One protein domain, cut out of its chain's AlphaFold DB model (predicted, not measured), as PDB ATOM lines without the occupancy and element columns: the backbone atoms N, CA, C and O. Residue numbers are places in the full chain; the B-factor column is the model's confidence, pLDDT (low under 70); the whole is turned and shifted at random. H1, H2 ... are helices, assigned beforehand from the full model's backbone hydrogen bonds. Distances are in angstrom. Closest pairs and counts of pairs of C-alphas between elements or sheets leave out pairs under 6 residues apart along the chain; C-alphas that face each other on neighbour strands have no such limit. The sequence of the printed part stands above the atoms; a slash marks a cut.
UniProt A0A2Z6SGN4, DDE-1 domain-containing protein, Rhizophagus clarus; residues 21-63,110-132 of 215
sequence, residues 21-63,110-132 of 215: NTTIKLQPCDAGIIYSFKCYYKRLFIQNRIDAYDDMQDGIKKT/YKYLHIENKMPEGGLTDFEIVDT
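AT A GLANCE: This is residues 21 to 63 and 110 to 132 of the 215 residues of the protein "DDE-1 domain-containing protein" of Rhizophagus clarus (UniProt A0A2Z6SGN4). One long helix, H2, makes the length of a rod, with short H1 at its beginning; beyond a cut, residues 114 to 125 run back alongside H2 from H3 to H4. The printed part has 66 residues with four named helices, H1 to H4 in order, and no named strand: all helix. It is extended, with radius of gyration of the C-alphas 17.4 A and spans of 59 by 20 by 16 A.

IN THESE COORDINATES: H1, residues 23 to 26, begins at C-alpha 23 (-25.188, -25.159, 44.819). H2, residues 28 to 57, measures 43.1 A, with a 28 degrees kink near residue 35. H3 is residues 110 to 113. H4, residues 126 to 132, ends at C-alpha 132 (-36.011, -26.653, 38.657).

HOW THE PARTS SIT: H1 and H2 touch only at the corner, closest C-alphas Ile 24 and Asp 30, 5.0 A. H2 and H3 only just touch, with 3 pairs of C-alphas within 8 A, closest Arg 43 and Leu 113, 5.6 A. H4 is apart from H2. In H4 every O i to N i+4 pair is within hydrogen-bond range, in H2 24 of 26.

THE WHOLE: Residues 64 to 109 are not printed, a 22.7 A gap between C-alphas 63 and 110. H3 to H4 is a long link. Residues 56 to 63, 110, 116 to 124 and 126 have pLDDT under 70.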
ATOM      1  N   ASN A  21     -25.692 -31.362  45.893       75.25
ATOM      2  CA  ASN A  21     -24.624 -31.064  44.921       75.25
ATOM      3  C   ASN A  21     -25.013 -30.125  43.752       75.25
ATOM      4  O   ASN A  21     -24.386 -30.178  42.689       75.25
ATOM      5  N   THR A  22     -26.002 -29.241  43.935       73.88
ATOM      6  CA  THR A  22     -26.463 -28.284  42.901       73.88
ATOM      7  C   THR A  22     -26.091 -26.818  43.165       73.88
ATOM      8  O   THR A  22     -26.282 -25.971  42.293       73.88
ATOM      9  N   THR A  23     -25.497 -26.515  44.326       79.25
ATOM     10  CA  THR A  23     -25.188 -25.159  44.819       79.25
ATOM     11  C   THR A  23     -24.581 -24.226  43.775       79.25
ATOM     12  O   THR A  23     -25.092 -23.139  43.552       79.25
ATOM     13  N   ILE A  24     -23.541 -24.656  43.063       72.44
ATOM     14  CA  ILE A  24     -22.846 -23.807  42.078       72.44
ATOM     15  C   ILE A  24     -23.727 -23.349  40.903       72.44
ATOM     16  O   ILE A  24     -23.376 -22.396  40.218       72.44
ATOM     17  N   LYS A  25     -24.830 -24.057  40.635       73.12
ATOM     18  CA  LYS A  25     -25.705 -23.838  39.486       73.12
ATOM     19  C   LYS A  25     -27.012 -23.169  39.900       73.12
ATOM     20  O   LYS A  25     -27.532 -22.365  39.140       73.12
ATOM     21  N   LEU A  26     -27.525 -23.503  41.087       74.06
ATOM     22  CA  LEU A  26     -28.805 -22.997  41.591       74.06
ATOM     23  C   LEU A  26     -28.663 -21.837  42.578       74.06
ATOM     24  O   LEU A  26     -29.591 -21.046  42.696       74.06
ATOM     25  N   GLN A  27     -27.543 -21.714  43.299       79.12
ATOM     26  CA  GLN A  27     -27.354 -20.624  44.260       79.12
ATOM     27  C   GLN A  27     -26.723 -19.411  43.565       79.12
ATOM     28  O   GLN A  27     -25.567 -19.484  43.138       79.12
ATOM     29  N   PRO A  28     -27.421 -18.258  43.499       74.31
ATOM     30  CA  PRO A  28     -26.924 -17.071  42.796       74.31
ATOM     31  C   PRO A  28     -25.604 -16.536  43.368       74.31
ATOM     32  O   PRO A  28     -24.762 -16.013  42.639       74.31
ATOM     33  N   CYS A  29     -25.397 -16.690  44.680       83.06
ATOM     34  CA  CYS A  29     -24.152 -16.301  45.339       83.06
ATOM     35  C   CYS A  29     -22.963 -17.133  44.831       83.06
ATOM     36  O   CYS A  29     -21.913 -16.573  44.509       83.06
ATOM     37  N   ASP A  30     -23.140 -18.451  44.706       81.25
ATOM     38  CA  ASP A  30     -22.112 -19.370  44.224       81.25
ATOM     39  C   ASP A  30     -21.832 -19.196  42.730       81.25
ATOM     40  O   ASP A  30     -20.669 -19.062  42.338       81.25
ATOM     41  N   ALA A  31     -22.889 -19.136  41.916       73.06
ATOM     42  CA  ALA A  31     -22.814 -18.987  40.462       73.06
ATOM     43  C   ALA A  31     -22.289 -17.608  40.022       73.06
ATOM     44  O   ALA A  31     -21.627 -17.492  38.992       73.06
ATOM     45  N   GLY A  32     -22.575 -16.558  40.797       78.88
ATOM     46  CA  GLY A  32     -22.206 -15.182  40.476       78.88
ATOM     47  C   GLY A  32     -20.994 -14.691  41.260       78.88
ATOM     48  O   GLY A  32     -19.884 -14.583  40.728       78.88
ATOM     49  N   ILE A  33     -21.215 -14.350  42.532       81.50
ATOM     50  CA  ILE A  33     -20.247 -13.623  43.367       81.50
ATOM     51  C   ILE A  33     -19.011 -14.484  43.653       81.50
ATOM     52  O   ILE A  33     -17.886 -14.059  43.386       81.50
ATOM     53  N   ILE A  34     -19.204 -15.700  44.167       83.81
ATOM     54  CA  ILE A  34     -18.108 -16.599  44.554       83.81
ATOM     55  C   ILE A  34     -17.333 -17.060  43.320       83.81
ATOM     56  O   ILE A  34     -16.101 -17.090  43.360       83.81
ATOM     57  N   TYR A  35     -18.021 -17.393  42.226       82.69
ATOM     58  CA  TYR A  35     -17.372 -17.726  40.959       82.69
ATOM     59  C   TYR A  35     -16.456 -16.589  40.490       82.69
ATOM     60  O   TYR A  35     -15.257 -16.800  40.297       82.69
ATOM     61  N   SER A  36     -16.982 -15.364  40.407       81.38
ATOM     62  CA  SER A  36     -16.215 -14.186  39.981       81.38
ATOM     63  C   SER A  36     -15.016 -13.919  40.894       81.38
ATOM     64  O   SER A  36     -13.910 -13.645  40.421       81.38
ATOM     65  N   PHE A  37     -15.208 -14.059  42.209       85.44
ATOM     66  CA  PHE A  37     -14.137 -13.921  43.191       85.44
ATOM     67  C   PHE A  37     -13.026 -14.958  42.980       85.44
ATOM     68  O   PHE A  37     -11.848 -14.599  42.957       85.44
ATOM     69  N   LYS A  38     -13.378 -16.235  42.772       83.38
ATOM     70  CA  LYS A  38     -12.412 -17.316  42.511       83.38
ATOM     71  C   LYS A  38     -11.615 -17.066  41.233       83.38
ATOM     72  O   LYS A  38     -10.393 -17.212  41.260       83.38
ATOM     73  N   CYS A  39     -12.275 -16.626  40.163       82.25
ATOM     74  CA  CYS A  39     -11.620 -16.271  38.900       82.25
ATOM     75  C   CYS A  39     -10.588 -15.156  39.114       82.25
ATOM     76  O   CYS A  39      -9.431 -15.258  38.694       82.25
ATOM     77  N   TYR A  40     -10.990 -14.097  39.824       83.94
ATOM     78  CA  TYR A  40     -10.118 -12.962  40.107       83.94
ATOM     79  C   TYR A  40      -8.921 -13.359  40.975       83.94
ATOM     80  O   TYR A  40      -7.780 -13.035  40.639       83.94
ATOM     81  N   TYR A  41      -9.170 -14.100  42.056       85.69
ATOM     82  CA  TYR A  41      -8.126 -14.594  42.949       85.69
ATOM     83  C   TYR A  41      -7.123 -15.479  42.208       85.69
ATOM     84  O   TYR A  41      -5.920 -15.278  42.339       85.69
ATOM     85  N   LYS A  42      -7.600 -16.423  41.386       83.75
ATOM     86  CA  LYS A  42      -6.750 -17.314  40.586       83.75
ATOM     87  C   LYS A  42      -5.826 -16.521  39.664       83.75
ATOM     88  O   LYS A  42      -4.626 -16.784  39.638       83.75
ATOM     89  N   ARG A  43      -6.369 -15.533  38.943       82.69
ATOM     90  CA  ARG A  43      -5.580 -14.656  38.067       82.69
ATOM     91  C   ARG A  43      -4.507 -13.910  38.851       82.69
ATOM     92  O   ARG A  43      -3.348 -13.933  38.451       82.69
ATOM     93  N   LEU A  44      -4.883 -13.293  39.971       84.56
ATOM     94  CA  LEU A  44      -3.955 -12.541  40.811       84.56
ATOM     95  C   LEU A  44      -2.859 -13.440  41.396       84.56
ATOM     96  O   LEU A  44      -1.689 -13.077  41.378       84.56
ATOM     97  N   PHE A  45      -3.227 -14.626  41.879       84.19
ATOM     98  CA  PHE A  45      -2.290 -15.586  42.448       84.19
ATOM     99  C   PHE A  45      -1.263 -16.057  41.418       84.19
ATOM    100  O   PHE A  45      -0.071 -16.073  41.715       84.19
ATOM    101  N   ILE A  46      -1.708 -16.429  40.214       83.12
ATOM    102  CA  ILE A  46      -0.805 -16.882  39.150       83.12
ATOM    103  C   ILE A  46       0.087 -15.730  38.686       83.12
ATOM    104  O   ILE A  46       1.288 -15.941  38.560       83.12
ATOM    105  N   GLN A  47      -0.467 -14.528  38.490       82.06
ATOM    106  CA  GLN A  47       0.323 -13.354  38.110       82.06
ATOM    107  C   GLN A  47       1.416 -13.075  39.146       82.06
ATOM    108  O   GLN A  47       2.582 -13.041  38.791       82.06
ATOM    109  N   ASN A  48       1.065 -13.046  40.433       83.44
ATOM    110  CA  ASN A  48       2.028 -12.861  41.518       83.44
ATOM    111  C   ASN A  48       3.119 -13.948  41.553       83.44
ATOM    112  O   ASN A  48       4.235 -13.696  41.997       83.44
ATOM    113  N   ARG A  49       2.815 -15.179  41.115       81.19
ATOM    114  CA  ARG A  49       3.827 -16.236  40.997       81.19
ATOM    115  C   ARG A  49       4.744 -16.003  39.804       81.19
ATOM    116  O   ARG A  49       5.938 -16.195  39.972       81.19
ATOM    117  N   ILE A  50       4.205 -15.603  38.653       81.44
ATOM    118  CA  ILE A  50       4.996 -15.248  37.464       81.44
ATOM    119  C   ILE A  50       5.929 -14.084  37.797       81.44
ATOM    120  O   ILE A  50       7.133 -14.233  37.642       81.44
ATOM    121  N   ASP A  51       5.388 -13.006  38.368       81.44
ATOM    122  CA  ASP A  51       6.157 -11.824  38.766       81.44
ATOM    123  C   ASP A  51       7.291 -12.211  39.732       81.44
ATOM    124  O   ASP A  51       8.438 -11.836  39.532       81.44
ATOM    125  N   ALA A  52       7.012 -13.064  40.727       76.19
ATOM    126  CA  ALA A  52       8.040 -13.548  41.649       76.19
ATOM    127  C   ALA A  52       9.118 -14.423  40.979       76.19
ATOM    128  O   ALA A  52      10.251 -14.445  41.455       76.19
ATOM    129  N   TYR A  53       8.787 -15.177  39.924       75.69
ATOM    130  CA  TYR A  53       9.778 -15.937  39.154       75.69
ATOM    131  C   TYR A  53      10.659 -15.014  38.309       75.69
ATOM    132  O   TYR A  53      11.874 -15.216  38.285       75.69
ATOM    133  N   ASP A  54      10.060 -14.010  37.668       76.00
ATOM    134  CA  ASP A  54      10.780 -12.992  36.900       76.00
ATOM    135  C   ASP A  54      11.711 -12.185  37.832       76.00
ATOM    136  O   ASP A  54      12.908 -12.075  37.570       76.00
ATOM    137  N   ASP A  55      11.228 -11.779  39.012       72.38
ATOM    138  CA  ASP A  55      12.018 -11.091  40.046       72.38
ATOM    139  C   ASP A  55      13.167 -11.952  40.610       72.38
ATOM    140  O   ASP A  55      14.214 -11.430  41.008       72.38
ATOM    141  N   MET A  56      12.997 -13.281  40.673       65.19
ATOM    142  CA  MET A  56      14.035 -14.208  41.145       65.19
ATOM    143  C   MET A  56      15.142 -14.414  40.101       65.19
ATOM    144  O   MET A  56      16.294 -14.631  40.482       65.19
ATOM    145  N   GLN A  57      14.811 -14.316  38.809       57.81
ATOM    146  CA  GLN A  57      15.786 -14.236  37.714       57.81
ATOM    147  C   GLN A  57      16.513 -12.878  37.714       57.81
ATOM    148  O   GLN A  57      17.718 -12.841  37.468       57.81
ATOM    149  N   ASP A  58      15.825 -11.797  38.099       53.53
ATOM    150  CA  ASP A  58      16.367 -10.430  38.192       53.53
ATOM    151  C   ASP A  58      17.007 -10.084  39.560       53.53
ATOM    152  O   ASP A  58      17.441  -8.955  39.806       53.53
ATOM    153  N   GLY A  59      17.161 -11.069  40.453       51.75
ATOM    154  CA  GLY A  59      17.988 -10.963  41.661       51.75
ATOM    155  C   GLY A  59      17.333 -10.324  42.895       51.75
ATOM    156  O   GLY A  59      18.045 -10.016  43.856       51.75
ATOM    157  N   ILE A  60      16.007 -10.160  42.949       48.72
ATOM    158  CA  ILE A  60      15.318  -9.586  44.118       48.72
ATOM    159  C   ILE A  60      14.653 -10.689  44.951       48.72
ATOM    160  O   ILE A  60      13.537 -11.142  44.713       48.72
ATOM    161  N   LYS A  61      15.339 -11.101  46.022       54.94
ATOM    162  CA  LYS A  61      14.761 -11.952  47.070       54.94
ATOM    163  C   LYS A  61      13.791 -11.117  47.909       54.94
ATOM    164  O   LYS A  61      14.261 -10.399  48.790       54.94
ATOM    165  N   LYS A  62      12.476 -11.208  47.670       57.34
ATOM    166  CA  LYS A  62      11.408 -11.030  48.687       57.34
ATOM    167  C   LYS A  62      10.011 -11.151  48.070       57.34
ATOM    168  O   LYS A  62       9.472 -10.166  47.587       57.34
ATOM    169  N   THR A  63       9.346 -12.290  48.262       48.78
ATOM    170  CA  THR A  63       7.880 -12.297  48.423       48.78
ATOM    171  C   THR A  63       7.481 -13.266  49.540       48.78
ATOM    172  O   THR A  63       7.918 -14.414  49.609       48.78
ATOM    173  N   TYR A 110      -1.766 -16.842  28.833       68.94
ATOM    174  CA  TYR A 110      -2.845 -15.867  28.696       68.94
ATOM    175  C   TYR A 110      -4.210 -16.552  28.591       68.94
ATOM    176  O   TYR A 110      -5.138 -16.194  29.313       68.94
ATOM    177  N   LYS A 111      -4.329 -17.582  27.743       72.81
ATOM    178  CA  LYS A 111      -5.565 -18.348  27.603       72.81
ATOM    179  C   LYS A 111      -5.923 -19.042  28.914       72.81
ATOM    180  O   LYS A 111      -7.079 -18.946  29.281       72.81
ATOM    181  N   TYR A 112      -4.962 -19.622  29.644       74.50
ATOM    182  CA  TYR A 112      -5.150 -20.262  30.955       74.50
ATOM    183  C   TYR A 112      -5.666 -19.299  32.030       74.50
ATOM    184  O   TYR A 112      -6.641 -19.599  32.721       74.50
ATOM    185  N   LEU A 113      -5.061 -18.113  32.117       73.44
ATOM    186  CA  LEU A 113      -5.492 -17.028  33.001       73.44
ATOM    187  C   LEU A 113      -6.903 -16.528  32.673       73.44
ATOM    188  O   LEU A 113      -7.597 -16.039  33.559       73.44
ATOM    189  N   HIS A 114      -7.319 -16.646  31.410       72.75
ATOM    190  CA  HIS A 114      -8.597 -16.141  30.916       72.75
ATOM    191  C   HIS A 114      -9.613 -17.248  30.578       72.75
ATOM    192  O   HIS A 114     -10.663 -16.926  30.026       72.75
ATOM    193  N   ILE A 115      -9.365 -18.523  30.932       70.31
ATOM    194  CA  ILE A 115     -10.294 -19.651  30.665       70.31
ATOM    195  C   ILE A 115     -11.688 -19.353  31.216       70.31
ATOM    196  O   ILE A 115     -12.688 -19.688  30.590       70.31
ATOM    197  N   GLU A 116     -11.729 -18.711  32.378       67.19
ATOM    198  CA  GLU A 116     -12.936 -18.474  33.167       67.19
ATOM    199  C   GLU A 116     -13.531 -17.069  32.932       67.19
ATOM    200  O   GLU A 116     -14.553 -16.738  33.520       67.19
ATOM    201  N   ASN A 117     -12.920 -16.246  32.059       64.62
ATOM    202  CA  ASN A 117     -13.384 -14.880  31.746       64.62
ATOM    203  C   ASN A 117     -14.531 -14.829  30.737       64.62
ATOM    204  O   ASN A 117     -15.067 -13.753  30.467       64.62
ATOM    205  N   LYS A 118     -14.914 -15.969  30.163       59.94
ATOM    206  CA  LYS A 118     -16.238 -16.056  29.563       59.94
ATOM    207  C   LYS A 118     -17.232 -15.940  30.711       59.94
ATOM    208  O   LYS A 118     -17.098 -16.665  31.695       59.94
ATOM    209  N   MET A 119     -18.212 -15.038  30.595       54.50
ATOM    210  CA  MET A 119     -19.406 -15.156  31.434       54.50
ATOM    211  C   MET A 119     -19.860 -16.620  31.370       54.50
ATOM    212  O   MET A 119     -19.769 -17.199  30.281       54.50
ATOM    213  N   PRO A 120     -20.287 -17.242  32.481       55.66
ATOM    214  CA  PRO A 120     -20.938 -18.536  32.391       55.66
ATOM    215  C   PRO A 120     -22.170 -18.363  31.490       55.66
ATOM    216  O   PRO A 120     -23.216 -17.885  31.921       55.66
ATOM    217  N   GLU A 121     -22.017 -18.673  30.202       50.62
ATOM    218  CA  GLU A 121     -23.106 -18.826  29.243       50.62
ATOM    219  C   GLU A 121     -23.886 -20.051  29.717       50.62
ATOM    220  O   GLU A 121     -23.549 -21.184  29.379       50.62
ATOM    221  N   GLY A 122     -24.841 -19.837  30.622       52.97
ATOM    222  CA  GLY A 122     -25.601 -20.924  31.244       52.97
ATOM    223  C   GLY A 122     -25.933 -20.749  32.724       52.97
ATOM    224  O   GLY A 122     -26.147 -21.749  33.403       52.97
ATOM    225  N   GLY A 123     -25.970 -19.520  33.249       57.25
ATOM    226  CA  GLY A 123     -26.705 -19.277  34.491       57.25
ATOM    227  C   GLY A 123     -28.201 -19.428  34.221       57.25
ATOM    228  O   GLY A 123     -28.713 -18.758  33.326       57.25
ATOM    229  N   LEU A 124     -28.881 -20.308  34.959       62.25
ATOM    230  CA  LEU A 124     -30.344 -20.345  34.963       62.25
ATOM    231  C   LEU A 124     -30.868 -18.968  35.382       62.25
ATOM    232  O   LEU A 124     -30.346 -18.345  36.311       62.25
ATOM    233  N   THR A 125     -31.909 -18.502  34.712       71.12
ATOM    234  CA  THR A 125     -32.690 -17.347  35.156       71.12
ATOM    235  C   THR A 125     -33.422 -17.668  36.460       71.12
ATOM    236  O   THR A 125     -33.700 -18.832  36.746       71.12
ATOM    237  N   ASP A 126     -33.800 -16.647  37.238       69.94
ATOM    238  CA  ASP A 126     -34.561 -16.829  38.486       69.94
ATOM    239  C   ASP A 126     -35.816 -17.699  38.287       69.94
ATOM    240  O   ASP A 126     -36.150 -18.518  39.142       69.94
ATOM    241  N   PHE A 127     -36.480 -17.569  37.131       71.50
ATOM    242  CA  PHE A 127     -37.633 -18.394  36.765       71.50
ATOM    243  C   PHE A 127     -37.250 -19.864  36.562       71.50
ATOM    244  O   PHE A 127     -37.904 -20.746  37.113       71.50
ATOM    245  N   GLU A 128     -36.176 -20.132  35.816       74.19
ATOM    246  CA  GLU A 128     -35.707 -21.499  35.591       74.19
ATOM    247  C   GLU A 128     -35.187 -22.131  36.889       74.19
ATOM    248  O   GLU A 128     -35.446 -23.305  37.123       74.19
ATOM    249  N   ILE A 129     -34.532 -21.376  37.784       73.38
ATOM    250  CA  ILE A 129     -34.121 -21.863  39.115       73.38
ATOM    251  C   ILE A 129     -35.345 -22.326  39.915       73.38
ATOM    252  O   ILE A 129     -35.336 -23.422  40.478       73.38
ATOM    253  N   VAL A 130     -36.402 -21.509  39.962       74.12
ATOM    254  CA  VAL A 130     -37.633 -21.836  40.698       74.12
ATOM    255  C   VAL A 130     -38.333 -23.054  40.096       74.12
ATOM    256  O   VAL A 130     -38.741 -23.936  40.850       74.12
ATOM    257  N   ASP A 131     -38.425 -23.138  38.768       75.81
ATOM    258  CA  ASP A 131     -39.003 -24.288  38.065       75.81
ATOM    259  C   ASP A 131     -38.229 -25.583  38.364       75.81
ATOM    260  O   ASP A 131     -38.815 -26.590  38.761       75.81
ATOM    261  N   THR A 132     -36.893 -25.521  38.325       71.75
ATOM    262  CA  THR A 132     -36.011 -26.653  38.657       71.75
ATOM    263  C   THR A 132     -36.295 -27.199  40.065       71.75
ATOM    264  O   THR A 132     -36.366 -28.409  40.276       71.75
TER     265      THR A 132